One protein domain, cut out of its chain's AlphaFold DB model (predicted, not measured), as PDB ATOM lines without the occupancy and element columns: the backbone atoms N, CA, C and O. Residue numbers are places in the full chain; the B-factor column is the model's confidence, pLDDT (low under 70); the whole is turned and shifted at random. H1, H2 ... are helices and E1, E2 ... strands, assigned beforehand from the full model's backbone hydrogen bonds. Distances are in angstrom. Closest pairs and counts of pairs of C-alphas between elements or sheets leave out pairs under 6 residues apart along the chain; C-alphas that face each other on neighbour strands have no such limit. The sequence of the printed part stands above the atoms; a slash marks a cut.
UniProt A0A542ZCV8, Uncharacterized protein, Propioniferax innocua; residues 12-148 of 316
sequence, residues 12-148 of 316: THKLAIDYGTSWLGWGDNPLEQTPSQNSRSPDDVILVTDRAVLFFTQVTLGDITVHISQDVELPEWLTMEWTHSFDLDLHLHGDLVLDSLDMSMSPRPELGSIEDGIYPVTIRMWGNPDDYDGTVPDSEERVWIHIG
ATOM      1  N   THR A  12      52.534  16.726 -34.420       90.56
ATOM      2  CA  THR A  12      51.869  15.474 -34.782       90.56
ATOM      3  C   THR A  12      50.420  15.561 -34.355       90.56
ATOM      4  O   THR A  12      50.131  15.814 -33.184       90.56
ATOM      5  N   HIS A  13      49.531  15.338 -35.311       89.06
ATOM      6  CA  HIS A  13      48.090  15.436 -35.150       89.06
ATOM      7  C   HIS A  13      47.448  14.094 -35.467       89.06
ATOM      8  O   HIS A  13      47.890  13.382 -36.366       89.06
ATOM      9  N   LYS A  14      46.392  13.756 -34.729       87.62
ATOM     10  CA  LYS A  14      45.444  12.741 -35.181       87.62
ATOM     11  C   LYS A  14      44.369  13.445 -35.992       87.62
ATOM     12  O   LYS A  14      43.759  14.383 -35.479       87.62
ATOM     13  N   LEU A  15      44.160  13.002 -37.225       85.44
ATOM     14  CA  LEU A  15      43.122  13.529 -38.099       85.44
ATOM     15  C   LEU A  15      42.100  12.427 -38.356       85.44
ATOM     16  O   LEU A  15      42.466  11.351 -38.823       85.44
ATOM     17  N   ALA A  16      40.840  12.701 -38.030       81.94
ATOM     18  CA  ALA A  16      39.742  11.820 -38.390       81.94
ATOM     19  C   ALA A  16      39.418  12.044 -39.867       81.94
ATOM     20  O   ALA A  16      39.137  13.171 -40.272       81.94
ATOM     21  N   ILE A  17      39.479  10.983 -40.656       76.50
ATOM     22  CA  ILE A  17      39.205  11.012 -42.085       76.50
ATOM     23  C   ILE A  17      37.813  10.482 -42.342       76.50
ATOM     24  O   ILE A  17      37.457   9.427 -41.818       76.50
ATOM     25  N   ASP A  18      37.072  11.181 -43.197       71.88
ATOM     26  CA  ASP A  18      35.904  10.640 -43.881       71.88
ATOM     27  C   ASP A  18      36.107  10.697 -45.402       71.88
ATOM     28  O   ASP A  18      36.818  11.556 -45.934       71.88
ATOM     29  N   TYR A  19      35.515   9.736 -46.109       69.06
ATOM     30  CA  TYR A  19      35.661   9.523 -47.550       69.06
ATOM     31  C   TYR A  19      37.115   9.454 -48.057       69.06
ATOM     32  O   TYR A  19      37.382   9.737 -49.227       69.06
ATOM     33  N   GLY A  20      38.062   9.077 -47.193       70.81
ATOM     34  CA  GLY A  20      39.483   8.963 -47.523       70.81
ATOM     35  C   GLY A  20      40.125  10.259 -48.019       70.81
ATOM     36  O   GLY A  20      41.110  10.198 -48.746       70.81
ATOM     37  N   THR A  21      39.550  11.426 -47.704       74.25
ATOM     38  CA  THR A  21      40.019  12.715 -48.230       74.25
ATOM     39  C   THR A  21      40.379  13.671 -47.108       74.25
ATOM     40  O   THR A  21      39.580  13.922 -46.205       74.25
ATOM     41  N   SER A  22      41.570  14.246 -47.200       79.19
ATOM     42  CA  SER A  22      42.116  15.204 -46.237       79.19
ATOM     43  C   SER A  22      42.778  16.354 -46.974       79.19
ATOM     44  O   SER A  22      43.118  16.197 -48.144       79.19
ATOM     45  N   TRP A  23      43.003  17.492 -46.320       81.50
ATOM     46  CA  TRP A  23      43.754  18.587 -46.927       81.50
ATOM     47  C   TRP A  23      44.506  19.450 -45.921       81.50
ATOM     48  O   TRP A  23      44.100  19.608 -44.768       81.50
ATOM     49  N   LEU A  24      45.592  20.049 -46.406       85.69
ATOM     50  CA  LEU A  24      46.216  21.230 -45.823       85.69
ATOM     51  C   LEU A  24      45.667  22.462 -46.547       85.69
ATOM     52  O   LEU A  24      45.897  22.610 -47.743       85.69
ATOM     53  N   GLY A  25      44.959  23.335 -45.836       81.75
ATOM     54  CA  GLY A  25      44.456  24.610 -46.349       81.75
ATOM     55  C   GLY A  25      45.222  25.818 -45.803       81.75
ATOM     56  O   GLY A  25      45.763  25.752 -44.697       81.75
ATOM     57  N   TRP A  26      45.241  26.920 -46.558       83.50
ATOM     58  CA  TRP A  26      45.858  28.196 -46.182       83.50
ATOM     59  C   TRP A  26      45.007  29.427 -46.545       83.50
ATOM     60  O   TRP A  26      44.082  29.364 -47.358       83.50
ATOM     61  N   GLY A  27      45.346  30.571 -45.948       74.06
ATOM     62  CA  GLY A  27      44.761  31.881 -46.240       74.06
ATOM     63  C   GLY A  27      43.584  32.282 -45.346       74.06
ATOM     64  O   GLY A  27      43.289  31.661 -44.326       74.06
ATOM     65  N   ASP A  28      42.902  33.363 -45.734       62.44
ATOM     66  CA  ASP A  28      41.713  33.852 -45.035       62.44
ATOM     67  C   ASP A  28      40.518  32.959 -45.404       62.44
ATOM     68  O   ASP A  28      39.937  33.086 -46.485       62.44
ATOM     69  N   ASN A  29      40.146  32.057 -44.493       59.12
ATOM     70  CA  ASN A  29      39.018  31.128 -44.629       59.12
ATOM     71  C   ASN A  29      39.251  29.989 -45.658       59.12
ATOM     72  O   ASN A  29      38.539  29.909 -46.662       59.12
ATOM     73  N   PRO A  30      40.191  29.054 -45.397       53.72
ATOM     74  CA  PRO A  30      40.558  27.955 -46.310       53.72
ATOM     75  C   PRO A  30      39.438  26.925 -46.576       53.72
ATOM     76  O   PRO A  30      39.666  25.899 -47.205       53.72
ATOM     77  N   LEU A  31      38.226  27.165 -46.069       53.00
ATOM     78  CA  LEU A  31      37.135  26.196 -45.965       53.00
ATOM     79  C   LEU A  31      35.954  26.477 -46.903       53.00
ATOM     80  O   LEU A  31      35.064  25.637 -47.012       53.00
ATOM     81  N   GLU A  32      35.909  27.636 -47.570       51.09
ATOM     82  CA  GLU A  32      34.790  27.983 -48.468       51.09
ATOM     83  C   GLU A  32      34.790  27.190 -49.785       51.09
ATOM     84  O   GLU A  32      33.790  27.198 -50.499       51.09
ATOM     85  N   GLN A  33      35.860  26.446 -50.077       46.28
ATOM     86  CA  GLN A  33      35.982  25.600 -51.262       46.28
ATOM     87  C   GLN A  33      36.176  24.131 -50.870       46.28
ATOM     88  O   GLN A  33      37.201  23.519 -51.155       46.28
ATOM     89  N   THR A  34      35.195  23.557 -50.161       46.81
ATOM     90  CA  THR A  34      35.200  22.116 -49.878       46.81
ATOM     91  C   THR A  34      35.126  21.343 -51.206       46.81
ATOM     92  O   THR A  34      34.180  21.562 -51.969       46.81
ATOM     93  N   PRO A  35      36.081  20.444 -51.497       45.81
ATOM     94  CA  PRO A  35      36.041  19.591 -52.684       45.81
ATOM     95  C   PRO A  35      34.745  18.776 -52.714       45.81
ATOM     96  O   PRO A  35      34.213  18.409 -51.666       45.81
ATOM     97  N   SER A  36      34.205  18.470 -53.895       46.56
ATOM     98  CA  SER A  36      32.983  17.664 -53.975       46.56
ATOM     99  C   SER A  36      33.248  16.234 -53.462       46.56
ATOM    100  O   SER A  36      34.335  15.685 -53.647       46.56
ATOM    101  N   GLN A  37      32.252  15.577 -52.852       44.97
ATOM    102  CA  GLN A  37      32.363  14.179 -52.374       44.97
ATOM    103  C   GLN A  37      32.756  13.172 -53.482       44.97
ATOM    104  O   GLN A  37      33.119  12.035 -53.194       44.97
ATOM    105  N   ASN A  38      32.703  13.583 -54.755       40.47
ATOM    106  CA  ASN A  38      33.035  12.774 -55.928       40.47
ATOM    107  C   ASN A  38      34.523  12.858 -56.334       40.47
ATOM    108  O   ASN A  38      34.880  12.428 -57.431       40.47
ATOM    109  N   SER A  39      35.384  13.424 -55.482       47.28
ATOM    110  CA  SER A  39      36.810  13.650 -55.774       47.28
ATOM    111  C   SER A  39      37.707  12.425 -55.539       47.28
ATOM    112  O   SER A  39      38.907  12.491 -55.788       47.28
ATOM    113  N   ARG A  40      37.152  11.310 -55.046       42.38
ATOM    114  CA  ARG A  40      37.916  10.142 -54.592       42.38
ATOM    115  C   ARG A  40      38.557   9.382 -55.761       42.38
ATOM    116  O   ARG A  40      37.851   8.676 -56.472       42.38
ATOM    117  N   SER A  41      39.881   9.468 -55.908       43.47
ATOM    118  CA  SER A  41      40.642   8.561 -56.778       43.47
ATOM    119  C   SER A  41      41.110   7.332 -55.988       43.47
ATOM    120  O   SER A  41      41.555   7.489 -54.851       43.47
ATOM    121  N   PRO A  42      41.027   6.119 -56.563       40.12
ATOM    122  CA  PRO A  42      41.553   4.904 -55.951       40.12
ATOM    123  C   PRO A  42      43.086   4.850 -55.857       40.12
ATOM    124  O   PRO A  42      43.594   4.029 -55.095       40.12
ATOM    125  N   ASP A  43      43.799   5.710 -56.585       46.69
ATOM    126  CA  ASP A  43      45.258   5.695 -56.669       46.69
ATOM    127  C   ASP A  43      45.803   7.113 -56.416       46.69
ATOM    128  O   ASP A  43      45.512   8.019 -57.182       46.69
ATOM    129  N   ASP A  44      46.544   7.308 -55.323       49.16
ATOM    130  CA  ASP A  44      47.608   8.310 -55.120       49.16
ATOM    131  C   ASP A  44      47.445   9.696 -55.767       49.16
ATOM    132  O   ASP A  44      48.278  10.110 -56.578       49.16
ATOM    133  N   VAL A  45      46.416  10.462 -55.394       59.22
ATOM    134  CA  VAL A  45      46.290  11.840 -55.893       59.22
ATOM    135  C   VAL A  45      46.494  12.870 -54.792       59.22
ATOM    136  O   VAL A  45      45.931  12.801 -53.701       59.22
ATOM    137  N   ILE A  46      47.294  13.873 -55.125       54.19
ATOM    138  CA  ILE A  46      47.257  15.159 -54.462       54.19
ATOM    139  C   ILE A  46      46.514  16.135 -55.379       54.19
ATOM    140  O   ILE A  46      46.868  16.267 -56.549       54.19
ATOM    141  N   LEU A  47      45.469  16.796 -54.876       58.19
ATOM    142  CA  LEU A  47      44.774  17.868 -55.601       58.19
ATOM    143  C   LEU A  47      45.259  19.205 -55.049       58.19
ATOM    144  O   LEU A  47      45.115  19.456 -53.857       58.19
ATOM    145  N   VAL A  48      45.793  20.075 -55.900       57.00
ATOM    146  CA  VAL A  48      46.208  21.425 -55.502       57.00
ATOM    147  C   VAL A  48      45.185  22.432 -56.019       57.00
ATOM    148  O   VAL A  48      44.828  22.426 -57.194       57.00
ATOM    149  N   THR A  49      44.714  23.292 -55.128       57.97
ATOM    150  CA  THR A  49      43.858  24.450 -55.417       57.97
ATOM    151  C   THR A  49      44.616  25.732 -55.065       57.97
ATOM    152  O   THR A  49      45.739  25.673 -54.560       57.97
ATOM    153  N   ASP A  50      44.009  26.901 -55.274       56.16
ATOM    154  CA  ASP A  50      44.598  28.191 -54.889       56.16
ATOM    155  C   ASP A  50      44.826  28.323 -53.367       56.16
ATOM    156  O   ASP A  50      45.593  29.185 -52.927       56.16
ATOM    157  N   ARG A  51      44.154  27.485 -52.559       65.94
ATOM    158  CA  ARG A  51      44.109  27.593 -51.088       65.94
ATOM    159  C   ARG A  51      44.236  26.285 -50.322       65.94
ATOM    160  O   ARG A  51      44.163  26.302 -49.095       65.94
ATOM    161  N   ALA A  52      44.364  25.156 -51.001       72.75
ATOM    162  CA  ALA A  52      44.463  23.865 -50.343       72.75
ATOM    163  C   ALA A  52      45.206  22.839 -51.186       72.75
ATOM    164  O   ALA A  52      45.081  22.807 -52.410       72.75
ATOM    165  N   VAL A  53      45.902  21.949 -50.494       75.44
ATOM    166  CA  VAL A  53      46.426  20.709 -51.039       75.44
ATOM    167  C   VAL A  53      45.695  19.554 -50.384       75.44
ATOM    168  O   VAL A  53      45.837  19.322 -49.184       75.44
ATOM    169  N   LEU A  54      44.899  18.839 -51.171       77.00
ATOM    170  CA  LEU A  54      44.213  17.630 -50.753       77.00
ATOM    171  C   LEU A  54      45.127  16.436 -50.962       77.00
ATOM    172  O   LEU A  54      45.836  16.377 -51.956       77.00
ATOM    173  N   PHE A  55      45.023  15.449 -50.093       75.31
ATOM    174  CA  PHE A  55      45.687  14.163 -50.220       75.31
ATOM    175  C   PHE A  55      44.710  13.051 -49.829       75.31
ATOM    176  O   PHE A  55      43.899  13.213 -48.907       75.31
ATOM    177  N   PHE A  56      44.769  11.929 -50.548       76.25
ATOM    178  CA  PHE A  56      43.852  10.805 -50.350       76.25
ATOM    179  C   PHE A  56      44.508   9.654 -49.592       76.25
ATOM    180  O   PHE A  56      45.598   9.206 -49.934       76.25
ATOM    181  N   THR A  57      43.828   9.164 -48.564       74.69
ATOM    182  CA  THR A  57      44.268   8.049 -47.713       74.69
ATOM    183  C   THR A  57      43.633   6.744 -48.180       74.69
ATOM    184  O   THR A  57      42.574   6.758 -48.813       74.69
ATOM    185  N   GLN A  58      44.239   5.596 -47.863       75.00
ATOM    186  CA  GLN A  58      43.689   4.300 -48.297       75.00
ATOM    187  C   GLN A  58      42.446   3.914 -47.475       75.00
ATOM    188  O   GLN A  58      41.486   3.336 -47.998       75.00
ATOM    189  N   VAL A  59      42.416   4.316 -46.204       74.88
ATOM    190  CA  VAL A  59      41.277   4.221 -45.295       74.88
ATOM    191  C   VAL A  59      40.201   5.211 -45.716       74.88
ATOM    192  O   VAL A  59      40.450   6.405 -45.867       74.88
ATOM    193  N   THR A  60      38.969   4.712 -45.859       72.94
ATOM    194  CA  THR A  60      37.799   5.553 -46.148       72.94
ATOM    195  C   THR A  60      37.340   6.314 -44.911       72.94
ATOM    196  O   THR A  60      36.963   7.474 -45.020       72.94
ATOM    197  N   LEU A  61      37.338   5.654 -43.751       74.38
ATOM    198  CA  LEU A  61      36.849   6.215 -42.493       74.38
ATOM    199  C   LEU A  61      37.731   5.742 -41.335       74.38
ATOM    200  O   LEU A  61      37.835   4.537 -41.095       74.38
ATOM    201  N   GLY A  62      38.342   6.662 -40.597       79.19
ATOM    202  CA  GLY A  62      39.242   6.306 -39.499       79.19
ATOM    203  C   GLY A  62      40.157   7.441 -39.073       79.19
ATOM    204  O   GLY A  62      40.146   8.500 -39.688       79.19
ATOM    205  N   ASP A  63      40.960   7.221 -38.036       84.75
ATOM    206  CA  ASP A  63      41.985   8.185 -37.637       84.75
ATOM    207  C   ASP A  63      43.309   7.866 -38.338       84.75
ATOM    208  O   ASP A  63      43.780   6.729 -38.282       84.75
ATOM    209  N   ILE A  64      43.941   8.883 -38.924       85.69
ATOM    210  CA  ILE A  64      45.323   8.821 -39.417       85.69
ATOM    211  C   ILE A  64      46.244   9.687 -38.560       85.69
ATOM    212  O   ILE A  64      45.808  10.605 -37.853       85.69
ATOM    213  N   THR A  65      47.547   9.441 -38.667       90.19
ATOM    214  CA  THR A  65      48.570  10.297 -38.057       90.19
ATOM    215  C   THR A  65      49.134  11.278 -39.079       90.19
ATOM    216  O   THR A  65      49.708  10.869 -40.083       90.19
ATOM    217  N   VAL A  66      49.038  12.580 -38.815       90.50
ATOM    218  CA  VAL A  66      49.629  13.617 -39.670       90.50
ATOM    219  C   VAL A  66      50.783  14.295 -38.941       90.50
ATOM    220  O   VAL A  66      50.600  14.950 -37.913       90.50
ATOM    221  N   HIS A  67      51.986  14.133 -39.478       92.50
ATOM    222  CA  HIS A  67      53.187  14.846 -39.067       92.50
ATOM    223  C   HIS A  67      53.332  16.104 -39.915       92.50
ATOM    224  O   HIS A  67      53.203  16.037 -41.135       92.50
ATOM    225  N   ILE A  68      53.620  17.245 -39.294       91.19
ATOM    226  CA  ILE A  68      53.839  18.493 -40.032       91.19
ATOM    227  C   ILE A  68      55.067  19.199 -39.473       91.19
ATOM    228  O   ILE A  68      55.216  19.311 -38.254       91.19
ATOM    229  N   SER A  69      55.958  19.662 -40.343       91.12
ATOM    230  CA  SER A  69      57.119  20.458 -39.942       91.12
ATOM    231  C   SER A  69      57.412  21.589 -40.913       91.12
ATOM    232  O   SER A  69      57.246  21.423 -42.117       91.12
ATOM    233  N   GLN A  70      57.921  22.704 -40.384       90.25
ATOM    234  CA  GLN A  70      58.517  23.783 -41.167       90.25
ATOM    235  C   GLN A  70      60.023  23.853 -40.918       90.25
ATOM    236  O   GLN A  70      60.441  23.744 -39.765       90.25
ATOM    237  N   ASP A  71      60.824  24.013 -41.975       85.44
ATOM    238  CA  ASP A  71      62.291  24.221 -41.978       85.44
ATOM    239  C   ASP A  71      63.150  23.128 -41.312       85.44
ATOM    240  O   ASP A  71      64.378  23.120 -41.422       85.44
ATOM    241  N   VAL A  72      62.517  22.193 -40.608       85.31
ATOM    242  CA  VAL A  72      63.147  21.142 -39.824       85.31
ATOM    243  C   VAL A  72      62.621  19.796 -40.290       85.31
ATOM    244  O   VAL A  72      61.432  19.488 -40.179       85.31
ATOM    245  N   GLU A  73      63.537  18.952 -40.741       84.25
ATOM    246  CA  GLU A  73      63.264  17.547 -41.002       84.25
ATOM    247  C   GLU A  73      63.730  16.716 -39.805       84.25
ATOM    248  O   GLU A  73      64.916  16.699 -39.457       84.25
ATOM    249  N   LEU A  74      62.796  16.032 -39.142       82.38
ATOM    250  CA  LEU A  74      63.144  15.150 -38.033       82.38
ATOM    251  C   LEU A  74      63.730  13.833 -38.569       82.38
ATOM    252  O   LEU A  74      63.087  13.183 -39.400       82.38
ATOM    253  N   PRO A  75      64.916  13.395 -38.092       82.38
ATOM    254  CA  PRO A  75      65.557  12.171 -38.570       82.38
ATOM    255  C   PRO A  75      64.657  10.937 -38.484       82.38
ATOM    256  O   PRO A  75      64.667  10.106 -39.389       82.38
ATOM    257  N   GLU A  76      63.856  10.821 -37.424       84.12
ATOM    258  CA  GLU A  76      62.912   9.719 -37.269       84.12
ATOM    259  C   GLU A  76      61.891   9.658 -38.412       84.12
ATOM    260  O   GLU A  76      61.658   8.569 -38.929       84.12
ATOM    261  N   TRP A  77      61.350  10.794 -38.863       86.00
ATOM    262  CA  TRP A  77      60.340  10.862 -39.926       86.00
ATOM    263  C   TRP A  77      60.951  10.597 -41.302       86.00
ATOM    264  O   TRP A  77      60.383   9.868 -42.112       86.00
ATOM    265  N   LEU A  78      62.169  11.090 -41.536       79.44
ATOM    266  CA  LEU A  78      62.919  10.811 -42.762       79.44
ATOM    267  C   LEU A  78      63.182   9.316 -42.977       79.44
ATOM    268  O   LEU A  78      63.231   8.862 -44.117       79.44
ATOM    269  N   THR A  79      63.363   8.563 -41.890       81.88
ATOM    270  CA  THR A  79      63.669   7.122 -41.929       81.88
ATOM    271  C   THR A  79      62.447   6.209 -41.855       81.88
ATOM    272  O   THR A  79      62.608   4.987 -41.904       81.88
ATOM    273  N   MET A  80      61.238   6.768 -41.729       85.25
ATOM    274  CA  MET A  80      60.004   5.986 -41.798       85.25
ATOM    275  C   MET A  80      59.809   5.391 -43.194       85.25
ATOM    276  O   MET A  80      60.322   5.895 -44.192       85.25
ATOM    277  N   GLU A  81      59.048   4.304 -43.256       83.31
ATOM    278  CA  GLU A  81      58.588   3.764 -44.529       83.31
ATOM    279  C   GLU A  81      57.512   4.686 -45.113       83.31
ATOM    280  O   GLU A  81      56.568   5.054 -44.408       83.31
ATOM    281  N   TRP A  82      57.664   5.026 -46.391       82.69
ATOM    282  CA  TRP A  82      56.747   5.848 -47.175       82.69
ATOM    283  C   TRP A  82      56.445   5.102 -48.472       82.69
ATOM    284  O   TRP A  82      57.369   4.601 -49.115       82.69
ATOM    285  N   THR A  83      55.172   5.000 -48.838       75.69
ATOM    286  CA  THR A  83      54.744   4.367 -50.091       75.69
ATOM    287  C   THR A  83      54.665   5.382 -51.229       75.69
ATOM    288  O   THR A  83      54.963   5.027 -52.366       75.69
ATOM    289  N   HIS A  84      54.370   6.650 -50.914       71.31
ATOM    290  CA  HIS A  84      54.287   7.749 -51.881       71.31
ATOM    291  C   HIS A  84      55.020   8.990 -51.371       71.31
ATOM    292  O   HIS A  84      55.119   9.220 -50.161       71.31
ATOM    293  N   SER A  85      55.533   9.788 -52.305       76.38
ATOM    294  CA  SER A  85      56.205  11.058 -52.042       76.38
ATOM    295  C   SER A  85      55.885  12.025 -53.168       76.38
ATOM    296  O   SER A  85      55.982  11.658 -54.337       76.38
ATOM    297  N   PHE A  86      55.545  13.249 -52.800       67.69
ATOM    298  CA  PHE A  86      55.219  14.338 -53.703       67.69
ATOM    299  C   PHE A  86      55.998  15.568 -53.262       67.69
ATOM    300  O   PHE A  86      56.026  15.866 -52.071       67.69
ATOM    301  N   ASP A  87      56.604  16.270 -54.210       66.00
ATOM    302  CA  ASP A  87      57.310  17.525 -53.973       66.00
ATOM    303  C   ASP A  87      56.632  18.609 -54.817       66.00
ATOM    304  O   ASP A  87      56.413  18.424 -56.013       66.00
ATOM    305  N   LEU A  88      56.238  19.705 -54.174       64.31
ATOM    306  CA  LEU A  88      55.444  20.788 -54.750       64.31
ATOM    307  C   LEU A  88      56.065  22.130 -54.375       64.31
ATOM    308  O   LEU A  88      56.586  22.267 -53.277       64.31
ATOM    309  N   ASP A  89      55.921  23.145 -55.217       61.69
ATOM    310  CA  ASP A  89      56.186  24.532 -54.831       61.69
ATOM    311  C   ASP A  89      54.841  25.234 -54.627       61.69
ATOM    312  O   ASP A  89      54.041  25.333 -55.555       61.69
ATOM    313  N   LEU A  90      54.560  25.690 -53.404       64.75
ATOM    314  CA  LEU A  90      53.265  26.273 -53.042       64.75
ATOM    315  C   LEU A  90      53.414  27.709 -52.558       64.75
ATOM    316  O   LEU A  90      54.260  28.022 -51.718       64.75
ATOM    317  N   HIS A  91      52.531  28.579 -53.038       68.31
ATOM    318  CA  HIS A  91      52.376  29.917 -52.492       68.31
ATOM    319  C   HIS A  91      51.469  29.873 -51.258       68.31
ATOM    320  O   HIS A  91      50.244  29.835 -51.362       68.31
ATOM    321  N   LEU A  92      52.084  29.896 -50.078       77.12
ATOM    322  CA  LEU A  92      51.399  29.822 -48.794       77.12
ATOM    323  C   LEU A  92      51.327  31.203 -48.143       77.12
ATOM    324  O   LEU A  92      52.257  32.003 -48.237       77.12
ATOM    325  N   HIS A  93      50.226  31.474 -47.450       81.44
ATOM    326  CA  HIS A  93      50.034  32.701 -46.685       81.44
ATOM    327  C   HIS A  93      48.974  32.499 -45.601       81.44
ATOM    328  O   HIS A  93      48.055  31.697 -45.760       81.44
ATOM    329  N   GLY A  94      49.061  33.266 -44.515       84.38
ATOM    330  CA  GLY A  94      48.005  33.318 -43.503       84.38
ATOM    331  C   GLY A  94      47.947  32.072 -42.622       84.38
ATOM    332  O   GLY A  94      48.984  31.502 -42.282       84.38
ATOM    333  N   ASP A  95      46.745  31.690 -42.202       86.12
ATOM    334  CA  ASP A  95      46.538  30.593 -41.254       86.12
ATOM    335  C   ASP A  95      46.552  29.234 -41.960       86.12
ATOM    336  O   ASP A  95      45.896  29.051 -42.983       86.12
ATOM    337  N   LEU A  96      47.282  28.273 -41.393       87.06
ATOM    338  CA  LEU A  96      47.355  26.894 -41.865       87.06
ATOM    339  C   LEU A  96      46.391  26.004 -41.077       87.06
ATOM    340  O   LEU A  96      46.418  25.962 -39.840       87.06
ATOM    341  N   VAL A  97      45.578  25.242 -41.805       86.12
ATOM    342  CA  VAL A  97      44.563  24.348 -41.236       86.12
ATOM    343  C   VAL A  97      44.677  22.965 -41.855       86.12
ATOM    344  O   VAL A  97      44.826  22.824 -43.065       86.12
ATOM    345  N   LEU A  98      44.561  21.945 -41.012       85.88
ATOM    346  CA  LEU A  98      44.400  20.560 -41.435       85.88
ATOM    347  C   LEU A  98      42.930  20.155 -41.261       85.88
ATOM    348  O   LEU A  98      42.379  20.358 -40.179       85.88
ATOM    349  N   ASP A  99      42.289  19.599 -42.290       82.31
ATOM    350  CA  ASP A  99      40.875  19.186 -42.204       82.31
ATOM    351  C   ASP A  99      40.548  17.997 -43.143       82.31
ATOM    352  O   ASP A  99      41.392  17.560 -43.931       82.31
ATOM    353  N   SER A 100      39.339  17.436 -43.010       79.00
ATOM    354  CA  SER A 100      38.807  16.303 -43.789       79.00
ATOM    355  C   SER A 100      37.312  16.484 -44.122       79.00
ATOM    356  O   SER A 100      36.599  17.256 -43.479       79.00
ATOM    357  N   LEU A 101      36.829  15.779 -45.158       66.31
ATOM    358  CA  LEU A 101      35.600  16.077 -45.919       66.31
ATOM    359  C   LEU A 101      34.277  15.912 -45.137       66.31
ATOM    360  O   LEU A 101      33.229  16.320 -45.633       66.31
ATOM    361  N   ASP A 102      34.301  15.415 -43.898       60.94
ATOM    362  CA  ASP A 102      33.139  15.466 -42.994       60.94
ATOM    363  C   ASP A 102      33.532  15.481 -41.504       60.94
ATOM    364  O   ASP A 102      33.119  14.650 -40.694       60.94
ATOM    365  N   MET A 103      34.321  16.475 -41.089       53.47
ATOM    366  CA  MET A 103      34.518  16.766 -39.663       53.47
ATOM    367  C   MET A 103      33.494  17.788 -39.148       53.47
ATOM    368  O   MET A 103      33.840  18.787 -38.519       53.47
ATOM    369  N   SER A 104      32.198  17.530 -39.346       48.12
ATOM    370  CA  SER A 104      31.127  18.366 -38.776       48.12
ATOM    371  C   SER A 104      31.096  18.389 -37.229       48.12
ATOM    372  O   SER A 104      30.343  19.168 -36.641       48.12
ATOM    373  N   MET A 105      31.916  17.569 -36.549       46.16
ATOM    374  CA  MET A 105      31.815  17.303 -35.102       46.16
ATOM    375  C   MET A 105      33.137  17.343 -34.308       46.16
ATOM    376  O   MET A 105      33.099  17.160 -33.090       46.16
ATOM    377  N   SER A 106      34.287  17.608 -34.934       55.28
ATOM    378  CA  SER A 106      35.600  17.529 -34.271       55.28
ATOM    379  C   SER A 106      36.357  18.863 -34.329       55.28
ATOM    380  O   SER A 106      36.284  19.558 -35.341       55.28
ATOM    381  N   PRO A 107      37.061  19.269 -33.251       57.41
ATOM    382  CA  PRO A 107      37.824  20.511 -33.250       57.41
ATOM    383  C   PRO A 107      38.960  20.425 -34.270       57.41
ATOM    384  O   PRO A 107      39.747  19.479 -34.253       57.41
ATOM    385  N   ARG A 108      39.028  21.424 -35.148       69.94
ATOM    386  CA  ARG A 108      40.014  21.503 -36.225       69.94
ATOM    387  C   ARG A 108      41.410  21.781 -35.662       69.94
ATOM    388  O   ARG A 108      41.540  22.693 -34.839       69.94
ATOM    389  N   PRO A 109      42.446  21.042 -36.089       72.06
ATOM    390  CA  PRO A 109      43.823  21.393 -35.777       72.06
ATOM    391  C   PRO A 109      44.220  22.702 -36.479       72.06
ATOM    392  O   PRO A 109      44.472  22.730 -37.683       72.06
ATOM    393  N   GLU A 110      44.284  23.796 -35.722       76.25
ATOM    394  CA  GLU A 110      44.983  25.014 -36.145       76.25
ATOM    395  C   GLU A 110      46.489  24.772 -35.997       76.25
ATOM    396  O   GLU A 110      46.979  24.516 -34.894       76.25
ATOM    397  N   LEU A 111      47.222  24.809 -37.110       84.12
ATOM    398  CA  LEU A 111      48.652  24.483 -37.122       84.12
ATOM    399  C   LEU A 111      49.505  25.689 -36.715       84.12
ATOM    400  O   LEU A 111      50.534  25.540 -36.051       84.12
ATOM    401  N   GLY A 112      49.050  26.884 -37.095       85.44
ATOM    402  CA  GLY A 112      49.726  28.161 -36.907       85.44
ATOM    403  C   GLY A 112      49.533  29.061 -38.124       85.44
ATOM    404  O   GLY A 112      48.736  28.755 -39.007       85.44
ATOM    405  N   SER A 113      50.283  30.159 -38.179       86.56
ATOM    406  CA  SER A 113      50.295  31.076 -39.323       86.56
ATOM    407  C   SER A 113      51.639  31.033 -40.044       86.56
ATOM    408  O   SER A 113      52.678  30.978 -39.379       86.56
ATOM    409  N   ILE A 114      51.625  31.158 -41.368       85.25
ATOM    410  CA  ILE A 114      52.811  31.235 -42.221       85.25
ATOM    411  C   ILE A 114      52.901  32.598 -42.920       85.25
ATOM    412  O   ILE A 114      51.892  33.239 -43.227       85.25
ATOM    413  N   GLU A 115      54.126  33.084 -43.129       85.38
ATOM    414  CA  GLU A 115      54.339  34.327 -43.874       85.38
ATOM    415  C   GLU A 115      53.991  34.122 -45.353       85.38
ATOM    416  O   GLU A 115      54.312  33.096 -45.931       85.38
ATOM    417  N   ASP A 116      53.404  35.136 -45.977       78.25
ATOM    418  CA  ASP A 116      53.129  35.173 -47.414       78.25
ATOM    419  C   ASP A 116      54.386  34.932 -48.267       78.25
ATOM    420  O   ASP A 116      55.333  35.731 -48.222       78.25
ATOM    421  N   GLY A 117      54.424  33.837 -49.025       68.06
ATOM    422  CA  GLY A 117      55.515  33.518 -49.943       68.06
ATOM    423  C   GLY A 117      55.452  32.122 -50.552       68.06
ATOM    424  O   GLY A 117      54.521  31.363 -50.310       68.06
ATOM    425  N   ILE A 118      56.469  31.784 -51.345       66.56
ATOM    426  CA  ILE A 118      56.578  30.478 -52.002       66.56
ATOM    427  C   ILE A 118      57.466  29.561 -51.165       66.56
ATOM    428  O   ILE A 118      58.562  29.957 -50.747       66.56
ATOM    429  N   TYR A 119      56.980  28.347 -50.942       76.75
ATOM    430  CA  TYR A 119      57.606  27.327 -50.120       76.75
ATOM    431  C   TYR A 119      57.691  26.010 -50.898       76.75
ATOM    432  O   TYR A 119      56.674  25.595 -51.459       76.75
ATOM    433  N   PRO A 120      58.843  25.320 -50.886       73.88
ATOM    434  CA  PRO A 120      58.880  23.922 -51.280       73.88
ATOM    435  C   PRO A 120      58.131  23.101 -50.225       73.88
ATOM    436  O   PRO A 120      58.362  23.252 -49.023       73.88
ATOM    437  N   VAL A 121      57.214  22.246 -50.656       80.62
ATOM    438  CA  VAL A 121      56.363  21.411 -49.815       80.62
ATOM    439  C   VAL A 121      56.485  19.958 -50.243       80.62
ATOM    440  O   VAL A 121      56.098  19.584 -51.345       80.62
ATOM    441  N   THR A 122      56.978  19.125 -49.333       83.12
ATOM    442  CA  THR A 122      57.057  17.675 -49.517       83.12
ATOM    443  C   THR A 122      55.917  17.006 -48.767       83.12
ATOM    444  O   THR A 122      55.745  17.220 -47.568       83.12
ATOM    445  N   ILE A 123      55.164  16.144 -49.441       84.56
ATOM    446  CA  ILE A 123      54.118  15.319 -48.839       84.56
ATOM    447  C   ILE A 123      54.497  13.858 -49.029       84.56
ATOM    448  O   ILE A 123      54.615  13.375 -50.152       84.56
ATOM    449  N   ARG A 124      54.686  13.134 -47.927       84.62
ATOM    450  CA  ARG A 124      54.924  11.689 -47.937       84.62
ATOM    451  C   ARG A 124      53.784  10.963 -47.273       84.62
ATOM    452  O   ARG A 124      53.275  11.400 -46.246       84.62
ATOM    453  N   MET A 125      53.410   9.835 -47.850       84.56
ATOM    454  CA  MET A 125      52.267   9.060 -47.399       84.56
ATOM    455  C   MET A 125      52.676   7.609 -47.228       84.56
ATOM    456  O   MET A 125      53.482   7.079 -47.995       84.56
ATOM    457  N   TRP A 126      52.134   6.981 -46.198       85.31
ATOM    458  CA  TRP A 126      52.184   5.544 -46.020       85.31
ATOM    459  C   TRP A 126      50.769   5.054 -45.757       85.31
ATOM    460  O   TRP A 126      50.133   5.468 -44.784       85.31
ATOM    461  N   GLY A 127      50.310   4.189 -46.654       78.75
ATOM    462  CA  GLY A 127      49.057   3.461 -46.548       78.75
ATOM    463  C   GLY A 127      49.320   1.993 -46.229       78.75
ATOM    464  O   GLY A 127      50.245   1.417 -46.807       78.75
ATOM    465  N   ASN A 128      48.539   1.382 -45.336       73.94
ATOM    466  CA  ASN A 128      48.556  -0.071 -45.195       73.94
ATOM    467  C   ASN A 128      47.735  -0.684 -46.345       73.94
ATOM    468  O   ASN A 128      46.513  -0.533 -46.337       73.94
ATOM    469  N   PRO A 129      48.351  -1.428 -47.286       68.19
ATOM    470  CA  PRO A 129      47.639  -1.952 -48.452       68.19
ATOM    471  C   PRO A 129      46.465  -2.878 -48.105       68.19
ATOM    472  O   PRO A 129      45.571  -3.071 -48.927       68.19
ATOM    473  N   ASP A 130      46.465  -3.459 -46.900       70.06
ATOM    474  CA  ASP A 130      45.395  -4.331 -46.410       70.06
ATOM    475  C   ASP A 130      44.151  -3.557 -45.917       70.06
ATOM    476  O   ASP A 130      43.078  -4.151 -45.791       70.06
ATOM    477  N   ASP A 131      44.271  -2.247 -45.665       67.94
ATOM    478  CA  ASP A 131      43.215  -1.385 -45.106       67.94
ATOM    479  C   ASP A 131      42.432  -0.604 -46.180       67.94
ATOM    480  O   ASP A 131      41.575   0.228 -45.865       67.94
ATOM    481  N   TYR A 132      42.696  -0.900 -47.455       63.47
ATOM    482  CA  TYR A 132      42.071  -0.250 -48.601       63.47
ATOM    483  C   TYR A 132      40.537  -0.320 -48.549       63.47
ATOM    484  O   TYR A 132      39.956  -1.391 -48.354       63.47
ATOM    485  N   ASP A 133      39.871   0.824 -48.737       59.53
ATOM    486  CA  ASP A 133      38.409   0.978 -48.620       59.53
ATOM    487  C   ASP A 133      37.832   0.604 -47.236       59.53
ATOM    488  O   ASP A 133      36.617   0.450 -47.057       59.53
ATOM    489  N   GLY A 134      38.698   0.459 -46.232       60.84
ATOM    490  CA  GLY A 134      38.342   0.051 -44.884       60.84
ATOM    491  C   GLY A 134      37.774   1.185 -44.032       60.84
ATOM    492  O   GLY A 134      38.075   2.367 -44.210       60.84
ATOM    493  N   THR A 135      36.959   0.800 -43.047       72.88
ATOM    494  CA  THR A 135      36.697   1.620 -41.858       72.88
ATOM    495  C   THR A 135      37.613   1.131 -40.742       72.88
ATOM    496  O   THR A 135      37.351   0.076 -40.156       72.88
ATOM    497  N   VAL A 136      38.685   1.868 -40.461       73.50
ATOM    498  CA  VAL A 136      39.756   1.458 -39.542       73.50
ATOM    499  C   VAL A 136      39.949   2.548 -38.481       73.50
ATOM    500  O   VAL A 136      40.681   3.505 -38.710       73.50
ATOM    501  N   PRO A 137      39.284   2.442 -37.312       67.19
ATOM    502  CA  PRO A 137      39.297   3.492 -36.288       67.19
ATOM    503  C   PRO A 137      40.686   3.857 -35.747       67.19
ATOM    504  O   PRO A 137      40.886   4.990 -35.334       67.19
ATOM    505  N   ASP A 138      41.631   2.915 -35.761       69.81
ATOM    506  CA  ASP A 138      43.014   3.107 -35.313       69.81
ATOM    507  C   ASP A 138      43.976   2.712 -36.441       69.81
ATOM    508  O   ASP A 138      44.740   1.754 -36.311       69.81
ATOM    509  N   SER A 139      43.887   3.399 -37.580       73.62
ATOM    510  CA  SER A 139      44.783   3.120 -38.696       73.62
ATOM    511  C   SER A 139      46.226   3.504 -38.356       73.62
ATOM    512  O   SER A 139      46.490   4.519 -37.709       73.62
ATOM    513  N   GLU A 140      47.179   2.691 -38.815       83.75
ATOM    514  CA  GLU A 140      48.604   3.041 -38.786       83.75
ATOM    515  C   GLU A 140      48.988   3.987 -39.939       83.75
ATOM    516  O   GLU A 140      50.155   4.382 -40.059       83.75
ATOM    517  N   GLU A 141      48.018   4.340 -40.792       85.94
ATOM    518  CA  GLU A 141      48.196   5.298 -41.870       85.94
ATOM    519  C   GLU A 141      48.751   6.617 -41.366       85.94
ATOM    520  O   GLU A 141      48.362   7.161 -40.322       85.94
ATOM    521  N   ARG A 142      49.694   7.129 -42.148       88.88
ATOM    522  CA  ARG A 142      50.403   8.340 -41.788       88.88
ATOM    523  C   ARG A 142      50.763   9.169 -42.996       88.88
ATOM    524  O   ARG A 142      51.129   8.657 -44.053       88.88
ATOM    525  N   VAL A 143      50.720  10.469 -42.771       89.31
ATOM    526  CA  VAL A 143      51.129  11.487 -43.724       89.31
ATOM    527  C   VAL A 143      52.168  12.361 -43.050       89.31
ATOM    528  O   VAL A 143      52.038  12.698 -41.874       89.31
ATOM    529  N   TRP A 144      53.207  12.727 -43.782       92.06
ATOM    530  CA  TRP A 144      54.129  13.771 -43.380       92.06
ATOM    531  C   TRP A 144      54.094  14.896 -44.402       92.06
ATOM    532  O   TRP A 144      54.322  14.658 -45.582       92.06
ATOM    533  N   ILE A 145      53.807  16.107 -43.930       91.19
ATOM    534  CA  ILE A 145      53.828  17.333 -44.721       91.19
ATOM    535  C   ILE A 145      54.984  18.194 -44.216       91.19
ATOM    536  O   ILE A 145      54.970  18.685 -43.086       91.19
ATOM    537  N   HIS A 146      56.002  18.368 -45.045       91.19
ATOM    538  CA  HIS A 146      57.128  19.238 -44.760       91.19
ATOM    539  C   HIS A 146      57.027  20.512 -45.585       91.19
ATOM    540  O   HIS A 146      56.952  20.442 -46.803       91.19
ATOM    541  N   ILE A 147      57.061  21.663 -44.921       90.12
ATOM    542  CA  ILE A 147      57.185  22.977 -45.544       90.12
ATOM    543  C   ILE A 147      58.648  23.408 -45.385       90.12
ATOM    544  O   ILE A 147      59.107  23.678 -44.276       90.12
ATOM    545  N   GLY A 148      59.412  23.415 -46.467       84.94
ATOM    546  CA  GLY A 148      60.814  23.820 -46.452       84.94
ATOM    547  C   GLY A 148      60.998  25.341 -46.338       84.94
ATOM    548  O   GLY A 148      60.028  26.080 -46.156       84.94
TER     549      GLY A 148
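This is residues 12 to 148 of the 316 residues of an uncharacterized protein of Propioniferax innocua (UniProt A0A542ZCV8). One twisted sheet folds back on itself, with E7 as the hinge, into two leaves that face each other, E1 E5 E8 and E6 E2 E4 E3; the short H1 sits on a loop at one side. The printed part has 137 residues, with E1 E2 E3 E4 E5 H1 E6 E7 E8 along the chain. This folded sheet is mixed, in the order E1 E5 E8 E7 E6 E2 E4 E3. The class is mostly strand; the whole is compact, with radius of gyration of the C-alphas 13.9 A and spans of 39 by 35 by 25 A.

Edge strand E1, residues 12 to 17, is antiparallel to E5, residues 61 to 70; N 13 and O 66, 2.8 A apart, are within hydrogen-bond range, as are the pairs below. E2, residues 21 to 25, is antiparallel to E4, residues 52 to 56, with N 24 and O 53 at 2.9 A. Edge strand E3, residues 46 to 48, forms a hairpin with E4, with N 54 and O 47 at 2.8 A. H1, residues 75 to 78, only grazes the sheet and is too short for an O i to N i+4 pair. E6, residues 84 to 100, bends by 137 degrees at residue 93; it is antiparallel to E2, with N 23 and O 99 at 2.9 A. E6, E7, residues 110 to 126, and E8, residues 135 to 147, form a meander of two antiparallel hairpins, with N 88 and O 121 at 2.8 A and N 144 and O 124 at 2.8 A. E8 is parallel to E5, with N 67 and O 143 at 2.8 A. E5, H1 and E6 make a split strand-helix-strand unit, same-way strands with E8 and E7 between, its crossover right-handed.

E1 begins at C-alpha 12 (51.869, 15.474, -34.782), and E8, 29.8 A long, ends at C-alpha 147 (57.185, 22.977, -45.544). E5 spans 27.9 A and E7 23.0 A.

The farthest C-alphas, of Asp 116 and Asp 130, are 40.3 A apart. The printed part has no cut; the link E2 to E3 is long. Mean pLDDT of the printed part is 73.1; 48 residues are under 70, among them 28 to 51.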